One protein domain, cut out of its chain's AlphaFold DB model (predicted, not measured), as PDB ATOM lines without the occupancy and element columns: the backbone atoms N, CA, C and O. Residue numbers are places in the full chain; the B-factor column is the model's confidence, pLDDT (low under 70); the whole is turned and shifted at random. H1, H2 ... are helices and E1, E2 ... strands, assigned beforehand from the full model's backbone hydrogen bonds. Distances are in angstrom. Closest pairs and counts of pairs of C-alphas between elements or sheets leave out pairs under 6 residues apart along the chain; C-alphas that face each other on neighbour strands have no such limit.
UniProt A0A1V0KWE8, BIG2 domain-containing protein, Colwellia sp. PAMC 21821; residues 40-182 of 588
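This is residues 40 to 182 of the 588 residues of the protein "BIG2 domain-containing protein" of Colwellia sp. PAMC 21821 (UniProt A0A1V0KWE8). A long, twisted wall of four strands, E1, E8, E7 and E4, has a shorter sheet of three, E2, E6 and E5, over part of one face, a lopsided and partial sandwich. H1 lies near one end of the long axis; H2 and the loop of residues 145 to 162 lie at the other end, and E3 lies off to one side of the sheets. The printed part has 143 residues, with elements in the order E1 E2 E3 E4 E5 E6 H1 E7 H2 E8; under half of the residues are in named elements, which are mostly strand. The larger sheet, E1 E8 E7 E4, is mixed, and E2 E6 E5 is antiparallel. The whole is compact, with a radius of gyration of the C-alphas of 16.8 A, yet elongated in outline, spanning 47 by 31 by 28 A.

Begin at inner strand E8, residues 172 to 180, where edge strand E1, residues 44 to 50, is its parallel neighbour at 19 degrees, with N 49 and O 178 2.8 A apart. On the other side of E8, E7, residues 134 to 144, is antiparallel at 159 degrees; look at N 135 and O 179, 2.8 A apart. Next, edge strand E4, residues 85 to 96, is antiparallel to E7, with N 136 and O 94 at 2.8 A, and it bends by 71 degrees at residue 88. In the smaller sheet, E6, residues 117 to 121, has two antiparallel neighbours: E2, residues 61 to 65, with N 64 and O 118 at 2.8 A, and E5, residues 111 to 114, with N 114 and O 117 at 2.8 A. E5 and E6 are a hairpin. E1 and E2 are only just apart, their closest C-alphas 8.2 A apart. E3, residues 70 to 72, pairs with no named strand, but its residues 71 to 72 pair antiparallel with residues 75 to 76. H1, residues 122 to 125, only grazes the larger sheet; its closest C-alphas to E2 are Thr 122 and Tyr 61, 6.2 A apart. H2, residues 163 to 168, only grazes the larger sheet with residues 166 to 167, and is near E7. Every O i to N i+4 pair of H2 is within hydrogen-bond range; H1 is too short for one.

Find C-alpha 44 at (80.890, 91.310, 96.580); from there E1 runs 20.4 A. E4 is 31.1 A long, E7 30.8 A, and E8 26.3 A, ending at C-alpha 180 at (74.339, 76.532, 85.455).

The C-alphas farthest apart are those of Asn 54 and Ala 155, 50.8 A. The printed part has no cut. The long links are E3 to E4, E4 to E5 and E7 to H2. Mean pLDDT of the printed part is 85.1; look for values under 70 at residues 98, 106 and 152 to 160.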
ATOM      1  N   MET A  40      86.430  93.454 105.401       91.38
ATOM      2  CA  MET A  40      86.302  92.486 104.309       91.38
ATOM      3  C   MET A  40      87.094  92.954 103.091       91.38
ATOM      4  O   MET A  40      87.117  94.145 102.779       91.38
ATOM      5  N   GLN A  41      87.740  92.017 102.390       78.88
ATOM      6  CA  GLN A  41      88.555  92.334 101.207       78.88
ATOM      7  C   GLN A  41      87.711  92.793 100.012       78.88
ATOM      8  O   GLN A  41      88.139  93.647  99.240       78.88
ATOM      9  N   SER A  42      86.507  92.237  99.872       87.44
ATOM     10  CA  SER A  42      85.533  92.623  98.855       87.44
ATOM     11  C   SER A  42      84.121  92.595  99.429       87.44
ATOM     12  O   SER A  42      83.743  91.660 100.144       87.44
ATOM     13  N   ARG A  43      83.327  93.607  99.063       90.56
ATOM     14  CA  ARG A  43      81.898  93.703  99.395       90.56
ATOM     15  C   ARG A  43      81.006  92.888  98.461       90.56
ATOM     16  O   ARG A  43      79.804  92.815  98.688       90.56
ATOM     17  N   SER A  44      81.584  92.254  97.447       92.56
ATOM     18  CA  SER A  44      80.890  91.310  96.580       92.56
ATOM     19  C   SER A  44      81.746  90.088  96.286       92.56
ATOM     20  O   SER A  44      82.970  90.193  96.162       92.56
ATOM     21  N   PHE A  45      81.114  88.931  96.155       93.81
ATOM     22  CA  PHE A  45      81.768  87.721  95.669       93.81
ATOM     23  C   PHE A  45      80.773  86.859  94.896       93.81
ATOM     24  O   PHE A  45      79.562  86.957  95.106       93.81
ATOM     25  N   THR A  46      81.314  86.032  94.006       94.88
ATOM     26  CA  THR A  46      80.535  85.171  93.122       94.88
ATOM     27  C   THR A  46      80.888  83.718  93.379       94.88
ATOM     28  O   THR A  46      82.069  83.383  93.482       94.88
ATOM     29  N   ILE A  47      79.870  82.871  93.457       95.56
ATOM     30  CA  ILE A  47      79.999  81.415  93.452       95.56
ATOM     31  C   ILE A  47      79.284  80.911  92.204       95.56
ATOM     32  O   ILE A  47      78.164  81.331  91.936       95.56
ATOM     33  N   SER A  48      79.933  80.034  91.444       95.56
ATOM     34  CA  SER A  48      79.338  79.394  90.272       95.56
ATOM     35  C   SER A  48      79.364  77.884  90.480       95.56
ATOM     36  O   SER A  48      80.359  77.337  90.963       95.56
ATOM     37  N   THR A  49      78.249  77.231  90.185       95.38
ATOM     38  CA  THR A  49      78.059  75.786  90.311       95.38
ATOM     39  C   THR A  49      77.189  75.273  89.165       95.38
ATOM     40  O   THR A  49      76.733  76.048  88.323       95.38
ATOM     41  N   THR A  50      76.973  73.968  89.124       95.06
ATOM     42  CA  THR A  50      76.092  73.304  88.162       95.06
ATOM     43  C   THR A  50      75.023  72.559  88.946       95.06
ATOM     44  O   THR A  50      75.283  72.099  90.061       95.06
ATOM     45  N   GLU A  51      73.815  72.490  88.400       94.56
ATOM     46  CA  GLU A  51      72.757  71.658  88.969       94.56
ATOM     47  C   GLU A  51      73.099  70.158  88.937       94.56
ATOM     48  O   GLU A  51      74.113  69.748  88.367       94.56
ATOM     49  N   THR A  52      72.270  69.341  89.582       94.00
ATOM     50  CA  THR A  52      72.361  67.876  89.511       94.00
ATOM     51  C   THR A  52      71.001  67.299  89.148       94.00
ATOM     52  O   THR A  52      69.989  67.757  89.667       94.00
ATOM     53  N   ASP A  53      70.985  66.272  88.306       90.12
ATOM     54  CA  ASP A  53      69.793  65.511  87.908       90.12
ATOM     55  C   ASP A  53      69.505  64.333  88.866       90.12
ATOM     56  O   ASP A  53      68.523  63.597  88.734       90.12
ATOM     57  N   ASN A  54      70.365  64.134  89.871       91.75
ATOM     58  CA  ASN A  54      70.306  63.004  90.787       91.75
ATOM     59  C   ASN A  54      69.984  63.455  92.218       91.75
ATOM     60  O   ASN A  54      70.822  64.003  92.932       91.75
ATOM     61  N   GLU A  55      68.785  63.110  92.695       92.12
ATOM     62  CA  GLU A  55      68.321  63.450  94.050       92.12
ATOM     63  C   GLU A  55      69.225  62.908  95.180       92.12
ATOM     64  O   GLU A  55      69.158  63.402  96.312       92.12
ATOM     65  N   ASN A  56      70.044  61.893  94.875       94.44
ATOM     66  CA  ASN A  56      70.961  61.214  95.790       94.44
ATOM     67  C   ASN A  56      72.436  61.600  95.564       94.44
ATOM     68  O   ASN A  56      73.318  60.929  96.103       94.44
ATOM     69  N   ASP A  57      72.721  62.626  94.758       92.31
ATOM     70  CA  ASP A  57      74.082  63.124  94.554       92.31
ATOM     71  C   ASP A  57      74.694  63.588  95.885       92.31
ATOM     72  O   ASP A  57      74.085  64.339  96.652       92.31
ATOM     73  N   GLU A  58      75.927  63.157  96.160       91.06
ATOM     74  CA  GLU A  58      76.677  63.568  97.351       91.06
ATOM     75  C   GLU A  58      76.931  65.087  97.377       91.06
ATOM     76  O   GLU A  58      77.105  65.661  98.452       91.06
ATOM     77  N   ASN A  59      76.899  65.746  96.211       88.06
ATOM     78  CA  ASN A  59      77.100  67.184  96.033       88.06
ATOM     79  C   ASN A  59      75.800  67.970  95.804       88.06
ATOM     80  O   ASN A  59      75.867  69.158  95.491       88.06
ATOM     81  N   ARG A  60      74.625  67.350  95.988       93.75
ATOM     82  CA  ARG A  60      73.316  68.016  95.843       93.75
ATOM     83  C   ARG A  60      73.195  69.298  96.671       93.75
ATOM     84  O   ARG A  60      72.548  70.253  96.260       93.75
ATOM     85  N   TYR A  61      73.780  69.316  97.866       94.44
ATOM     86  CA  TYR A  61      73.715  70.479  98.745       94.44
ATOM     87  C   TYR A  61      75.010  71.283  98.680       94.44
ATOM     88  O   TYR A  61      76.021  70.905  99.277       94.44
ATOM     89  N   LEU A  62      74.960  72.437  98.018       95.00
ATOM     90  CA  LEU A  62      76.033  73.420  98.068       95.00
ATOM     91  C   LEU A  62      75.891  74.268  99.338       95.00
ATOM     92  O   LEU A  62      74.876  74.924  99.566       95.00
ATOM     93  N   ILE A  63      76.943  74.283 100.156       93.50
ATOM     94  CA  ILE A  63      77.032  75.130 101.348       93.50
ATOM     95  C   ILE A  63      77.874  76.360 101.010       93.50
ATOM     96  O   ILE A  63      79.052  76.236 100.677       93.50
ATOM     97  N   VAL A  64      77.282  77.550 101.120       93.06
ATOM     98  CA  VAL A  64      77.980  78.827 100.931       93.06
ATOM     99  C   VAL A  64      78.187  79.507 102.279       93.06
ATOM    100  O   VAL A  64      77.231  79.929 102.932       93.06
ATOM    101  N   GLU A  65      79.450  79.656 102.673       92.12
ATOM    102  CA  GLU A  65      79.844  80.389 103.878       92.12
ATOM    103  C   GLU A  65      79.755  81.903 103.616       92.12
ATOM    104  O   GLU A  65      80.476  82.453 102.770       92.12
ATOM    105  N   LEU A  66      78.862  82.608 104.319       91.88
ATOM    106  CA  LEU A  66      78.639  84.045 104.092       91.88
ATOM    107  C   LEU A  66      79.718  84.911 104.767       91.88
ATOM    108  O   LEU A  66      80.005  86.030 104.332       91.88
ATOM    109  N   LEU A  67      80.379  84.381 105.799       92.06
ATOM    110  CA  LEU A  67      81.428  85.082 106.547       92.06
ATOM    111  C   LEU A  67      82.831  84.917 105.946       92.06
ATOM    112  O   LEU A  67      83.794  85.482 106.464       92.06
ATOM    113  N   GLN A  68      82.964  84.206 104.821       89.75
ATOM    114  CA  GLN A  68      84.262  83.940 104.201       89.75
ATOM    115  C   GLN A  68      85.044  85.232 103.903       89.75
ATOM    116  O   GLN A  68      84.541  86.162 103.260       89.75
ATOM    117  N   GLY A  69      86.293  85.299 104.368       88.88
ATOM    118  CA  GLY A  69      87.170  86.456 104.154       88.88
ATOM    119  C   GLY A  69      86.754  87.733 104.897       88.88
ATOM    120  O   GLY A  69      87.173  88.822 104.498       88.88
ATOM    121  N   VAL A  70      85.930  87.609 105.942       91.94
ATOM    122  CA  VAL A  70      85.523  88.710 106.823       91.94
ATOM    123  C   VAL A  70      86.255  88.589 108.160       91.94
ATOM    124  O   VAL A  70      86.393  87.494 108.699       91.94
ATOM    125  N   SER A  71      86.712  89.706 108.717       90.38
ATOM    126  CA  SER A  71      87.245  89.795 110.077       90.38
ATOM    127  C   SER A  71      86.488  90.827 110.908       90.38
ATOM    128  O   SER A  71      85.905  91.779 110.398       90.38
ATOM    129  N   SER A  72      86.487  90.642 112.224       88.81
ATOM    130  CA  SER A  72      85.976  91.610 113.192       88.81
ATOM    131  C   SER A  72      87.022  91.772 114.286       88.81
ATOM    132  O   SER A  72      87.479  90.778 114.853       88.81
ATOM    133  N   ARG A  73      87.446  93.012 114.567       85.31
ATOM    134  CA  ARG A  73      88.467  93.326 115.589       85.31
ATOM    135  C   ARG A  73      89.780  92.541 115.388       85.31
ATOM    136  O   ARG A  73      90.395  92.088 116.353       85.31
ATOM    137  N   GLY A  74      90.184  92.343 114.131       83.00
ATOM    138  CA  GLY A  74      91.388  91.595 113.756       83.00
ATOM    139  C   GLY A  74      91.286  90.066 113.863       83.00
ATOM    140  O   GLY A  74      92.294  89.387 113.678       83.00
ATOM    141  N   VAL A  75      90.101  89.513 114.151       85.62
ATOM    142  CA  VAL A  75      89.844  88.063 114.182       85.62
ATOM    143  C   VAL A  75      89.037  87.662 112.954       85.62
ATOM    144  O   VAL A  75      87.985  88.244 112.694       85.62
ATOM    145  N   THR A  76      89.515  86.668 112.203       89.19
ATOM    146  CA  THR A  76      88.775  86.086 111.076       89.19
ATOM    147  C   THR A  76      87.489  85.436 111.568       89.19
ATOM    148  O   THR A  76      87.520  84.615 112.485       89.19
ATOM    149  N   LEU A  77      86.373  85.799 110.946       88.62
ATOM    150  CA  LEU A  77      85.078  85.195 111.202       88.62
ATOM    151  C   LEU A  77      84.957  83.867 110.452       88.62
ATOM    152  O   LEU A  77      85.440  83.703 109.334       88.62
ATOM    153  N   THR A  78      84.283  82.932 111.098       84.88
ATOM    154  CA  THR A  78      83.886  81.622 110.577       84.88
ATOM    155  C   THR A  78      82.410  81.416 110.871       84.88
ATOM    156  O   THR A  78      81.829  82.149 111.673       84.88
ATOM    157  N   ASP A  79      81.798  80.390 110.297       75.69
ATOM    158  CA  ASP A  79      80.370  80.155 110.521       75.69
ATOM    159  C   ASP A  79      80.017  79.797 111.974       75.69
ATOM    160  O   ASP A  79      78.893  80.040 112.403       75.69
ATOM    161  N   ASP A  80      80.989  79.318 112.755       77.31
ATOM    162  CA  ASP A  80      80.841  79.039 114.192       77.31
ATOM    163  C   ASP A  80      81.046  80.289 115.073       77.31
ATOM    164  O   ASP A  80      81.047  80.208 116.306       77.31
ATOM    165  N   SER A  81      81.272  81.461 114.468       81.69
ATOM    166  CA  SER A  81      81.507  82.702 115.208       81.69
ATOM    167  C   SER A  81      80.249  83.145 115.952       81.69
ATOM    168  O   SER A  81      79.237  83.505 115.354       81.69
ATOM    169  N   THR A  82      80.324  83.162 117.282       79.31
ATOM    170  CA  THR A  82      79.240  83.637 118.150       79.31
ATOM    171  C   THR A  82      79.156  85.161 118.148       79.31
ATOM    172  O   THR A  82      80.189  85.829 118.134       79.31
ATOM    173  N   GLY A  83      77.947  85.717 118.244       77.44
ATOM    174  CA  GLY A  83      77.757  87.173 118.251       77.44
ATOM    175  C   GLY A  83      77.919  87.809 116.870       77.44
ATOM    176  O   GLY A  83      78.318  88.965 116.767       77.44
ATOM    177  N   ILE A  84      77.622  87.048 115.813       83.94
ATOM    178  CA  ILE A  84      77.517  87.510 114.429       83.94
ATOM    179  C   ILE A  84      76.204  86.978 113.853       83.94
ATOM    180  O   ILE A  84      75.927  85.788 113.998       83.94
ATOM    181  N   PHE A  85      75.423  87.836 113.192       85.06
ATOM    182  CA  PHE A  85      74.179  87.433 112.519       85.06
ATOM    183  C   PHE A  85      74.043  88.075 111.149       85.06
ATOM    184  O   PHE A  85      74.459  89.218 110.940       85.06
ATOM    185  N   ILE A  86      73.386  87.361 110.242       87.81
ATOM    186  CA  ILE A  86      72.932  87.892 108.961       87.81
ATOM    187  C   ILE A  86      71.569  88.573 109.154       87.81
ATOM    188  O   ILE A  86      70.655  87.993 109.736       87.81
ATOM    189  N   GLN A  87      71.426  89.813 108.682       81.62
ATOM    190  CA  GLN A  87      70.170  90.575 108.737       81.62
ATOM    191  C   GLN A  87      69.963  91.442 107.483       81.62
ATOM    192  O   GLN A  87      70.880  91.583 106.675       81.62
ATOM    193  N   ASP A  88      68.772  92.049 107.354       74.75
ATOM    194  CA  ASP A  88      68.388  92.951 106.244       74.75
ATOM    195  C   ASP A  88      68.701  92.333 104.869       74.75
ATOM    196  O   ASP A  88      69.395  92.921 104.037       74.75
ATOM    197  N   THR A  89      68.245  91.091 104.671       81.12
ATOM    198  CA  THR A  89      68.443  90.372 103.415       81.12
ATOM    199  C   THR A  89      67.538  90.942 102.326       81.12
ATOM    200  O   THR A  89      66.356  91.216 102.538       81.12
ATOM    201  N   ALA A  90      68.109  91.129 101.141       80.19
ATOM    202  CA  ALA A  90      67.390  91.464  99.924       80.19
ATOM    203  C   ALA A  90      67.797  90.469  98.840       80.19
ATOM    204  O   ALA A  90      68.987  90.321  98.544       80.19
ATOM    205  N   GLU A  91      66.801  89.799  98.276       83.31
ATOM    206  CA  GLU A  91      66.972  88.658  97.386       83.31
ATOM    207  C   GLU A  91      66.414  88.975  96.004       83.31
ATOM    208  O   GLU A  91      65.339  89.569  95.876       83.31
ATOM    209  N   LEU A  92      67.147  88.578  94.968       80.94
ATOM    210  CA  LEU A  92      66.739  88.725  93.579       80.94
ATOM    211  C   LEU A  92      67.100  87.465  92.793       80.94
ATOM    212  O   LEU A  92      68.221  86.971  92.906       80.94
ATOM    213  N   TRP A  93      66.160  87.001  91.972       80.25
ATOM    214  CA  TRP A  93      66.337  85.897  91.031       80.25
ATOM    215  C   TRP A  93      66.245  86.401  89.599       80.25
ATOM    216  O   TRP A  93      65.330  87.155  89.267       80.25
ATOM    217  N   THR A  94      67.150  85.934  88.748       78.12
ATOM    218  CA  THR A  94      67.079  86.124  87.296       78.12
ATOM    219  C   THR A  94      67.561  84.862  86.594       78.12
ATOM    220  O   THR A  94      68.589  84.316  86.985       78.12
ATOM    221  N   VAL A  95      66.860  84.411  85.554       81.50
ATOM    222  CA  VAL A  95      67.357  83.356  84.655       81.50
ATOM    223  C   VAL A  95      67.954  84.012  83.424       81.50
ATOM    224  O   VAL A  95      67.261  84.750  82.732       81.50
ATOM    225  N   THR A  96      69.214  83.734  83.123       78.25
ATOM    226  CA  THR A  96      69.884  84.264  81.930       78.25
ATOM    227  C   THR A  96      70.076  83.163  80.891       78.25
ATOM    228  O   THR A  96      70.449  82.062  81.287       78.25
ATOM    229  N   PRO A  97      69.876  83.422  79.582       72.12
ATOM    230  CA  PRO A  97      69.466  84.688  78.959       72.12
ATOM    231  C   PRO A  97      67.941  84.868  78.827       72.12
ATOM    232  O   PRO A  97      67.498  85.866  78.269       72.12
ATOM    233  N   ALA A  98      67.134  83.900  79.269       68.38
ATOM    234  CA  ALA A  98      65.693  83.881  79.008       68.38
ATOM    235  C   ALA A  98      64.880  84.954  79.768       68.38
ATOM    236  O   ALA A  98      63.699  85.124  79.470       68.38
ATOM    237  N   ASP A  99      65.485  85.648  80.741       71.00
ATOM    238  CA  ASP A  99      64.881  86.680  81.597       71.00
ATOM    239  C   ASP A  99      63.496  86.264  82.142       71.00
ATOM    240  O   ASP A  99      62.531  87.035  82.145       71.00
ATOM    241  N   ARG A 100      63.389  85.006  82.598       81.44
ATOM    242  CA  ARG A 100      62.162  84.413  83.159       81.44
ATOM    243  C   ARG A 100      62.265  84.164  84.664       81.44
ATOM    244  O   ARG A 100      63.355  84.081  85.222       81.44
ATOM    245  N   ASN A 101      61.107  84.027  85.313       76.44
ATOM    246  CA  ASN A 101      61.023  83.670  86.730       76.44
ATOM    247  C   ASN A 101      61.107  82.149  86.912       76.44
ATOM    248  O   ASN A 101      60.485  81.406  86.152       76.44
ATOM    249  N   LEU A 102      61.819  81.718  87.953       82.12
ATOM    250  CA  LEU A 102      61.841  80.333  88.434       82.12
ATOM    251  C   LEU A 102      60.591  80.049  89.277       82.12
ATOM    252  O   LEU A 102      60.072  80.960  89.935       82.12
ATOM    253  N   SER A 103      60.098  78.811  89.266       80.50
ATOM    254  CA  SER A 103      58.857  78.429  89.939       80.50
ATOM    255  C   SER A 103      58.972  77.082  90.649       80.50
ATOM    256  O   SER A 103      58.352  76.100  90.258       80.50
ATOM    257  N   PHE A 104      59.640  77.082  91.793       82.81
ATOM    258  CA  PHE A 104      59.751  75.901  92.645       82.81
ATOM    259  C   PHE A 104      58.404  75.473  93.262       82.81
ATOM    260  O   PHE A 104      57.474  76.275  93.429       82.81
ATOM    261  N   GLY A 105      58.297  74.190  93.624       74.88
ATOM    262  CA  GLY A 105      57.133  73.623  94.304       74.88
ATOM    263  C   GLY A 105      56.781  74.368  95.599       74.88
ATOM    264  O   GLY A 105      57.629  74.948  96.267       74.88
ATOM    265  N   SER A 106      55.506  74.353  96.005       67.50
ATOM    266  CA  SER A 106      55.001  75.201  97.105       67.50
ATOM    267  C   SER A 106      55.635  74.958  98.485       67.50
ATOM    268  O   SER A 106      55.390  75.742  99.397       67.50
ATOM    269  N   ASN A 107      56.392  73.872  98.655       70.12
ATOM    270  CA  ASN A 107      57.139  73.560  99.877       70.12
ATOM    271  C   ASN A 107      58.658  73.482  99.641       70.12
ATOM    272  O   ASN A 107      59.393  73.188 100.581       70.12
ATOM    273  N   ASP A 108      59.115  73.750  98.418       76.12
ATOM    274  CA  ASP A 108      60.497  73.581  97.998       76.12
ATOM    275  C   ASP A 108      61.138  74.968  97.935       76.12
ATOM    276  O   ASP A 108      60.859  75.781  97.057       76.12
ATOM    277  N   SER A 109      61.952  75.281  98.941       83.94
ATOM    278  CA  SER A 109      62.835  76.446  98.898       83.94
ATOM    279  C   SER A 109      64.216  75.947  98.485       83.94
ATOM    280  O   SER A 109      64.871  75.298  99.300       83.94
ATOM    281  N   PRO A 110      64.670  76.222  97.248       89.88
ATOM    282  CA  PRO A 110      65.948  75.713  96.741       89.88
ATOM    283  C   PRO A 110      67.145  76.329  97.463       89.88
ATOM    284  O   PRO A 110      68.263  75.839  97.360       89.88
ATOM    285  N   ILE A 111      66.915  77.423  98.185       90.44
ATOM    286  CA  ILE A 111      67.910  78.145  98.952       90.44
ATOM    287  C   ILE A 111      67.351  78.392 100.350       90.44
ATOM    288  O   ILE A 111      66.272  78.962 100.508       90.44
ATOM    289  N   LEU A 112      68.106  77.978 101.364       89.75
ATOM    290  CA  LEU A 112      67.789  78.172 102.774       89.75
ATOM    291  C   LEU A 112      68.937  78.903 103.469       89.75
ATOM    292  O   LEU A 112      70.081  78.452 103.445       89.75
ATOM    293  N   LEU A 113      68.627  80.014 104.135       87.50
ATOM    294  CA  LEU A 113      69.556  80.666 105.054       87.50
ATOM    295  C   LEU A 113      69.496  79.950 106.411       87.50
ATOM    296  O   LEU A 113      68.466  79.980 107.085       87.50
ATOM    297  N   ASN A 114      70.596  79.312 106.803       85.44
ATOM    298  CA  ASN A 114      70.751  78.629 108.083       85.44
ATOM    299  C   ASN A 114      71.891  79.291 108.869       85.44
ATOM    300  O   ASN A 114      73.069  79.068 108.583       85.44
ATOM    301  N   ASP A 115      71.528  80.147 109.824       85.00
ATOM    302  CA  ASP A 115      72.441  81.029 110.557       85.00
ATOM    303  C   ASP A 115      73.293  81.909 109.619       85.00
ATOM    304  O   ASP A 115      72.789  82.842 108.991       85.00
ATOM    305  N   ASN A 116      74.589  81.606 109.516       87.12
ATOM    306  CA  ASN A 116      75.570  82.334 108.712       87.12
ATOM    307  C   ASN A 116      75.914  81.612 107.392       87.12
ATOM    308  O   ASN A 116      76.855  82.002 106.698       87.12
ATOM    309  N   LYS A 117      75.152  80.568 107.035       90.31
ATOM    310  CA  LYS A 117      75.346  79.746 105.834       90.31
ATOM    311  C   LYS A 117      74.137  79.798 104.920       90.31
ATOM    312  O   LYS A 117      72.997  79.779 105.377       90.31
ATOM    313  N   LEU A 118      74.396  79.754 103.621       91.62
ATOM    314  CA  LEU A 118      73.387  79.421 102.628       91.62
ATOM    315  C   LEU A 118      73.486  77.928 102.306       91.62
ATOM    316  O   LEU A 118      74.571  77.446 101.982       91.62
ATOM    317  N   VAL A 119      72.376  77.204 102.385       93.25
ATOM    318  CA  VAL A 119      72.260  75.829 101.889       93.25
ATOM    319  C   VAL A 119      71.457  75.878 100.600       93.25
ATOM    320  O   VAL A 119      70.309  76.316 100.607       93.25
ATOM    321  N   VAL A 120      72.079  75.462  99.503       94.19
ATOM    322  CA  VAL A 120      71.498  75.471  98.160       94.19
ATOM    323  C   VAL A 120      71.287  74.028  97.732       94.19
ATOM    324  O   VAL A 120      72.245  73.263  97.672       94.19
ATOM    325  N   ASP A 121      70.045  73.659  97.453       94.81
ATOM    326  CA  ASP A 121      69.679  72.363  96.894       94.81
ATOM    327  C   ASP A 121      69.737  72.444  95.366       94.81
ATOM    328  O   ASP A 121      68.826  72.968  94.724       94.81
ATOM    329  N   THR A 122      70.837  71.967  94.787       94.88
ATOM    330  CA  THR A 122      71.097  72.061  93.349       94.88
ATOM    331  C   THR A 122      70.210  71.126  92.523       94.88
ATOM    332  O   THR A 122      70.058  71.368  91.333       94.88
ATOM    333  N   TYR A 123      69.570  70.123  93.137       93.44
ATOM    334  CA  TYR A 123      68.646  69.209  92.453       93.44
ATOM    335  C   TYR A 123      67.312  69.873  92.097       93.44
ATOM    336  O   TYR A 123      66.701  69.563  91.083       93.44
ATOM    337  N   LEU A 124      66.860  70.841  92.901       92.38
ATOM    338  CA  LEU A 124      65.597  71.543  92.643       92.38
ATOM    339  C   LEU A 124      65.639  72.446  91.397       92.38
ATOM    340  O   LEU A 124      64.599  72.976  91.014       92.38
ATOM    341  N   PHE A 125      66.814  72.642  90.791       91.75
ATOM    342  CA  PHE A 125      66.979  73.439  89.575       91.75
ATOM    343  C   PHE A 125      66.815  72.624  88.286       91.75
ATOM    344  O   PHE A 125      66.413  73.222  87.291       91.75
ATOM    345  N   ASP A 126      66.985  71.296  88.336       88.12
ATOM    346  CA  ASP A 126      66.972  70.385  87.175       88.12
ATOM    347  C   ASP A 126      65.705  70.535  86.313       88.12
ATOM    348  O   ASP A 126      65.738  70.637  85.087       88.12
ATOM    349  N   GLU A 127      64.540  70.668  86.953       85.38
ATOM    350  CA  GLU A 127      63.279  70.873  86.231       85.38
ATOM    351  C   GLU A 127      63.006  72.347  85.865       85.38
ATOM    352  O   GLU A 127      62.128  72.619  85.035       85.38
ATOM    353  N   GLU A 128      63.767  73.295  86.412       88.00
ATOM    354  CA  GLU A 128      63.487  74.734  86.375       88.00
ATOM    355  C   GLU A 128      64.336  75.518  85.367       88.00
ATOM    356  O   GLU A 128      63.813  76.462  84.760       88.00
ATOM    357  N   ILE A 129      65.598  75.140  85.152       89.31
ATOM    358  CA  ILE A 129      66.488  75.713  84.127       89.31
ATOM    359  C   ILE A 129      66.756  74.705  83.000       89.31
ATOM    360  O   ILE A 129      66.473  73.520  83.128       89.31
ATOM    361  N   ARG A 130      67.167  75.198  81.830       87.31
ATOM    362  CA  ARG A 130      67.388  74.389  80.617       87.31
ATOM    363  C   ARG A 130      68.791  74.572  80.071       87.31
ATOM    364  O   ARG A 130      69.428  75.586  80.346       87.31
ATOM    365  N   SER A 131      69.251  73.641  79.243       85.12
ATOM    366  CA  SER A 131      70.579  73.658  78.624       85.12
ATOM    367  C   SER A 131      70.941  75.033  78.044       85.12
ATOM    368  O   SER A 131      70.290  75.554  77.135       85.12
ATOM    369  N   GLY A 132      72.008  75.640  78.573       83.62
ATOM    370  CA  GLY A 132      72.468  76.982  78.192       83.62
ATOM    371  C   GLY A 132      71.853  78.142  78.985       83.62
ATOM    372  O   GLY A 132      72.261  79.287  78.776       83.62
ATOM    373  N   GLU A 133      70.920  77.872  79.896       90.12
ATOM    374  CA  GLU A 133      70.456  78.814  80.910       90.12
ATOM    375  C   GLU A 133      71.304  78.723  82.191       90.12
ATOM    376  O   GLU A 133      71.942  77.710  82.494       90.12
ATOM    377  N   ALA A 134      71.275  79.800  82.973       91.75
ATOM    378  CA  ALA A 134      71.767  79.819  84.343       91.75
ATOM    379  C   ALA A 134      70.780  80.561  85.251       91.75
ATOM    380  O   ALA A 134      70.285  81.641  84.905       91.75
ATOM    381  N   ALA A 135      70.510  79.997  86.427       92.94
ATOM    382  CA  ALA A 135      69.807  80.679  87.502       92.94
ATOM    383  C   ALA A 135      70.800  81.540  88.286       92.94
ATOM    384  O   ALA A 135      71.730  81.036  88.915       92.94
ATOM    385  N   VAL A 136      70.588  82.854  88.271       91.94
ATOM    386  CA  VAL A 136      71.409  83.822  88.994       91.94
ATOM    387  C   VAL A 136      70.633  84.329  90.204       91.94
ATOM    388  O   VAL A 136      69.614  85.013  90.077       91.94
ATOM    389  N   TYR A 137      71.139  84.006  91.387       91.38
ATOM    390  CA  TYR A 137      70.627  84.464  92.669       91.38
ATOM    391  C   TYR A 137      71.541  85.535  93.250       91.38
ATOM    392  O   TYR A 137      72.732  85.311  93.462       91.38
ATOM    393  N   THR A 138      70.988  86.708  93.538       91.12
ATOM    394  CA  THR A 138      71.716  87.776  94.222       91.12
ATOM    395  C   THR A 138      71.158  87.963  95.623       91.12
ATOM    396  O   THR A 138      70.023  88.406  95.789       91.12
ATOM    397  N   LEU A 139      71.987  87.686  96.628       92.38
ATOM    398  CA  LEU A 139      71.691  87.943  98.033       92.38
ATOM    399  C   LEU A 139      72.528  89.121  98.508       92.38
ATOM    400  O   LEU A 139      73.746  89.024  98.649       92.38
ATOM    401  N   SER A 140      71.876  90.240  98.798       90.44
ATOM    402  CA  SER A 140      72.500  91.315  99.561       90.44
ATOM    403  C   SER A 140      72.126  91.201 101.029       90.44
ATOM    404  O   SER A 140      70.954  91.024 101.339       90.44
ATOM    405  N   TYR A 141      73.098  91.327 101.927       90.56
ATOM    406  CA  TYR A 141      72.893  91.101 103.355       90.56
ATOM    407  C   TYR A 141      73.828  91.947 104.221       90.56
ATOM    408  O   TYR A 141      74.880  92.406 103.773       90.56
ATOM    409  N   TRP A 142      73.450  92.141 105.482       88.12
ATOM    410  CA  TRP A 142      74.254  92.824 106.488       88.12
ATOM    411  C   TRP A 142      74.802  91.822 107.512       88.12
ATOM    412  O   TRP A 142      74.047  91.128 108.185       88.12
ATOM    413  N   ILE A 143      76.130  91.801 107.662       90.88
ATOM    414  CA  ILE A 143      76.841  91.132 108.759       90.88
ATOM    415  C   ILE A 143      76.783  91.987 110.039       90.88
ATOM    416  O   ILE A 143      77.478  93.002 110.174       90.88
ATOM    417  N   ASN A 144      75.953  91.591 110.998       87.56
ATOM    418  CA  ASN A 144      75.792  92.286 112.269       87.56
ATOM    419  C   ASN A 144      76.776  91.753 113.319       87.56
ATOM    420  O   ASN A 144      76.605  90.644 113.810       87.56
ATOM    421  N   ASN A 145      77.770  92.566 113.686       87.38
ATOM    422  CA  ASN A 145      78.723  92.312 114.774       87.38
ATOM    423  C   ASN A 145      78.490  93.213 116.008       87.38
ATOM    424  O   ASN A 145      79.369  93.338 116.859       87.38
ATOM    425  N   GLY A 146      77.344  93.899 116.083       82.19
ATOM    426  CA  GLY A 146      77.030  94.907 117.105       82.19
ATOM    427  C   GLY A 146      77.324  96.354 116.704       82.19
ATOM    428  O   GLY A 146      76.818  97.273 117.354       82.19
ATOM    429  N   PHE A 147      78.050  96.570 115.600       83.75
ATOM    430  CA  PHE A 147      78.332  97.905 115.073       83.75
ATOM    431  C   PHE A 147      77.049  98.670 114.729       83.75
ATOM    432  O   PHE A 147      76.234  98.235 113.913       83.75
ATOM    433  N   GLN A 148      76.894  99.849 115.332       77.75
ATOM    434  CA  GLN A 148      75.758 100.733 115.093       77.75
ATOM    435  C   GLN A 148      76.015 101.605 113.859       77.75
ATOM    436  O   GLN A 148      76.706 102.622 113.930       77.75
ATOM    437  N   PHE A 149      75.435 101.220 112.723       76.12
ATOM    438  CA  PHE A 149      75.414 102.060 111.528       76.12
ATOM    439  C   PHE A 149      74.369 103.178 111.671       76.12
ATOM    440  O   PHE A 149      73.207 102.919 111.985       76.12
ATOM    441  N   VAL A 150      74.783 104.427 111.444       71.56
ATOM    442  CA  VAL A 150      73.935 105.618 111.591       71.56
ATOM    443  C   VAL A 150      73.421 106.069 110.224       71.56
ATOM    444  O   VAL A 150      74.216 106.423 109.358       71.56
ATOM    445  N   CYS A 151      72.097 106.110 110.061       73.31
ATOM    446  CA  CYS A 151      71.404 106.707 108.914       73.31
ATOM    447  C   CYS A 151      70.529 107.899 109.356       73.31
ATOM    448  O   CYS A 151      70.314 108.103 110.553       73.31
ATOM    449  N   ALA A 152      70.046 108.728 108.428       69.75
ATOM    450  CA  ALA A 152      69.456 110.035 108.737       69.75
ATOM    451  C   ALA A 152      68.211 109.987 109.650       69.75
ATOM    452  O   ALA A 152      67.938 110.955 110.363       69.75
ATOM    453  N   ASN A 153      67.472 108.870 109.674       62.97
ATOM    454  CA  ASN A 153      66.269 108.687 110.491       62.97
ATOM    455  C   ASN A 153      66.442 107.575 111.548       62.97
ATOM    456  O   ASN A 153      65.775 106.543 111.528       62.97
ATOM    457  N   MET A 154      67.349 107.793 112.504       60.00
ATOM    458  CA  MET A 154      67.695 106.845 113.582       60.00
ATOM    459  C   MET A 154      66.579 106.534 114.597       60.00
ATOM    460  O   MET A 154      66.812 105.788 115.545       60.00
ATOM    461  N   ALA A 155      65.376 107.097 114.463       52.16
ATOM    462  CA  ALA A 155      64.387 107.008 115.532       52.16
ATOM    463  C   ALA A 155      63.863 105.581 115.786       52.16
ATOM    464  O   ALA A 155      63.424 105.318 116.905       52.16
ATOM    465  N   GLN A 156      63.872 104.658 114.808       48.97
ATOM    466  CA  GLN A 156      63.212 103.352 114.978       48.97
ATOM    467  C   GLN A 156      63.736 102.229 114.055       48.97
ATOM    468  O   GLN A 156      62.962 101.744 113.245       48.97
ATOM    469  N   HIS A 157      64.966 101.725 114.246       59.16
ATOM    470  CA  HIS A 157      65.475 100.475 113.618       59.16
ATOM    471  C   HIS A 157      66.136 100.646 112.224       59.16
ATOM    472  O   HIS A 157      65.710 101.499 111.445       59.16
ATOM    473  N   PRO A 158      67.120  99.787 111.860       58.81
ATOM    474  CA  PRO A 158      67.681  99.635 110.505       58.81
ATOM    475  C   PRO A 158      66.709  99.645 109.318       58.81
ATOM    476  O   PRO A 158      67.101  99.923 108.188       58.81
ATOM    477  N   LEU A 159      65.436  99.336 109.567       62.16
ATOM    478  CA  LEU A 159      64.393  99.293 108.542       62.16
ATOM    479  C   LEU A 159      64.034 100.686 108.002       62.16
ATOM    480  O   LEU A 159      63.420 100.771 106.945       62.16
ATOM    481  N   ASN A 160      64.440 101.756 108.692       69.88
ATOM    482  CA  ASN A 160      64.095 103.137 108.346       69.88
ATOM    483  C   ASN A 160      65.168 103.888 107.548       69.88
ATOM    484  O   ASN A 160      64.984 105.073 107.268       69.88
ATOM    485  N   CYS A 161      66.285 103.241 107.217       75.88
ATOM    486  CA  CYS A 161      67.285 103.827 106.330       75.88
ATOM    487  C   CYS A 161      66.782 103.801 104.875       75.88
ATOM    488  O   CYS A 161      66.085 102.856 104.489       75.88
ATOM    489  N   THR A 162      67.141 104.803 104.065       82.25
ATOM    490  CA  THR A 162      66.869 104.757 102.615       82.25
ATOM    491  C   THR A 162      67.683 103.648 101.948       82.25
ATOM    492  O   THR A 162      68.684 103.185 102.501       82.25
ATOM    493  N   ASP A 163      67.292 103.220 100.748       79.88
ATOM    494  CA  ASP A 163      68.030 102.184 100.015       79.88
ATOM    495  C   ASP A 163      69.481 102.607  99.716       79.88
ATOM    496  O   ASP A 163      70.391 101.773  99.793       79.88
ATOM    497  N   GLU A 164      69.737 103.901  99.462       82.88
ATOM    498  CA  GLU A 164      71.104 104.418  99.308       82.88
ATOM    499  C   GLU A 164      71.907 104.327 100.613       82.88
ATOM    500  O   GLU A 164      73.078 103.941 100.604       82.88
ATOM    501  N   GLU A 165      71.287 104.646 101.752       83.31
ATOM    502  CA  GLU A 165      71.928 104.547 103.065       83.31
ATOM    503  C   GLU A 165      72.222 103.091 103.436       83.31
ATOM    504  O   GLU A 165      73.305 102.787 103.940       83.31
ATOM    505  N   LYS A 166      71.300 102.169 103.131       79.56
ATOM    506  CA  LYS A 166      71.520 100.729 103.304       79.56
ATOM    507  C   LYS A 166      72.689 100.246 102.452       79.56
ATOM    508  O   LYS A 166      73.553  99.543 102.970       79.56
ATOM    509  N   GLN A 167      72.778 100.653 101.181       80.56
ATOM    510  CA  GLN A 167      73.933 100.339 100.326       80.56
ATOM    511  C   GLN A 167      75.258 100.886 100.871       80.56
ATOM    512  O   GLN A 167      76.294 100.239 100.717       80.56
ATOM    513  N   ALA A 168      75.241 102.053 101.519       84.50
ATOM    514  CA  ALA A 168      76.437 102.674 102.080       84.50
ATOM    515  C   ALA A 168      76.951 101.994 103.365       84.50
ATOM    516  O   ALA A 168      78.100 102.237 103.755       84.50
ATOM    517  N   ASN A 169      76.148 101.138 104.012       86.62
ATOM    518  CA  ASN A 169      76.540 100.434 105.230       86.62
ATOM    519  C   ASN A 169      77.826  99.610 105.003       86.62
ATOM    520  O   ASN A 169      77.853  98.732 104.136       86.62
ATOM    521  N   PRO A 170      78.905  99.849 105.776       88.06
ATOM    522  CA  PRO A 170      80.181  99.171 105.573       88.06
ATOM    523  C   PRO A 170      80.144  97.662 105.826       88.06
ATOM    524  O   PRO A 170      80.988  96.950 105.288       88.06
ATOM    525  N   ASN A 171      79.157  97.181 106.584       90.81
ATOM    526  CA  ASN A 171      78.956  95.762 106.854       90.81
ATOM    527  C   ASN A 171      78.014  95.084 105.840       90.81
ATOM    528  O   ASN A 171      77.682  93.907 106.013       90.81
ATOM    529  N   ARG A 172      77.535  95.811 104.819       90.31
ATOM    530  CA  ARG A 172      76.700  95.240 103.759       90.31
ATOM    531  C   ARG A 172      77.568  94.554 102.715       90.31
ATOM    532  O   ARG A 172      78.566  95.108 102.251       90.31
ATOM    533  N   ARG A 173      77.154  93.351 102.333       92.31
ATOM    534  CA  ARG A 173      77.839  92.492 101.372       92.31
ATOM    535  C   ARG A 173      76.834  91.888 100.399       92.31
ATOM    536  O   ARG A 173      75.657  91.749 100.726       92.31
ATOM    537  N   THR A 174      77.299  91.538  99.209       93.19
ATOM    538  CA  THR A 174      76.485  90.905  98.171       93.19
ATOM    539  C   THR A 174      77.127  89.598  97.714       93.19
ATOM    540  O   THR A 174      78.303  89.562  97.357       93.19
ATOM    541  N   LEU A 175      76.350  88.521  97.728       94.00
ATOM    542  CA  LEU A 175      76.659  87.252  97.080       94.00
ATOM    543  C   LEU A 175      75.913  87.204  95.745       94.00
ATOM    544  O   LEU A 175      74.707  87.448  95.715       94.00
ATOM    545  N   THR A 176      76.613  86.840  94.675       94.75
ATOM    546  CA  THR A 176      75.997  86.362  93.432       94.75
ATOM    547  C   THR A 176      76.268  84.868  93.308       94.75
ATOM    548  O   THR A 176      77.420  84.448  93.257       94.75
ATOM    549  N   LEU A 177      75.217  84.064  93.287       94.88
ATOM    550  CA  LEU A 177      75.282  82.634  93.034       94.88
ATOM    551  C   LEU A 177      74.757  82.362  91.625       94.88
ATOM    552  O   LEU A 177      73.661  82.793  91.286       94.88
ATOM    553  N   GLU A 178      75.538  81.652  90.827       95.06
ATOM    554  CA  GLU A 178      75.186  81.215  89.480       95.06
ATOM    555  C   GLU A 178      75.075  79.687  89.474       95.06
ATOM    556  O   GLU A 178      76.055  78.991  89.742       95.06
ATOM    557  N   ILE A 179      73.875  79.169  89.211       95.25
ATOM    558  CA  ILE A 179      73.618  77.741  89.009       95.25
ATOM    559  C   ILE A 179      73.425  77.521  87.511       95.25
ATOM    560  O   ILE A 179      72.442  77.986  86.937       95.25
ATOM    561  N   ASN A 180      74.385  76.855  86.877       93.69
ATOM    562  CA  ASN A 180      74.339  76.532  85.455       93.69
ATOM    563  C   ASN A 180      73.528  75.256  85.223       93.69
ATOM    564  O   ASN A 180      73.679  74.299  85.988       93.69
ATOM    565  N   ALA A 181      72.735  75.240  84.152       91.19
ATOM    566  CA  ALA A 181      71.970  74.062  83.771       91.19
ATOM    567  C   ALA A 181      72.869  72.923  83.266       91.19
ATOM    568  O   ALA A 181      73.908  73.165  82.632       91.19
ATOM    569  N   LEU A 182      72.447  71.685  83.503       89.06
ATOM    570  CA  LEU A 182      72.976  70.517  82.810       89.06
ATOM    571  C   LEU A 182      72.385  70.435  81.388       89.06
ATOM    572  O   LEU A 182      71.363  71.056  81.088       89.06
TER     573      LEU A 182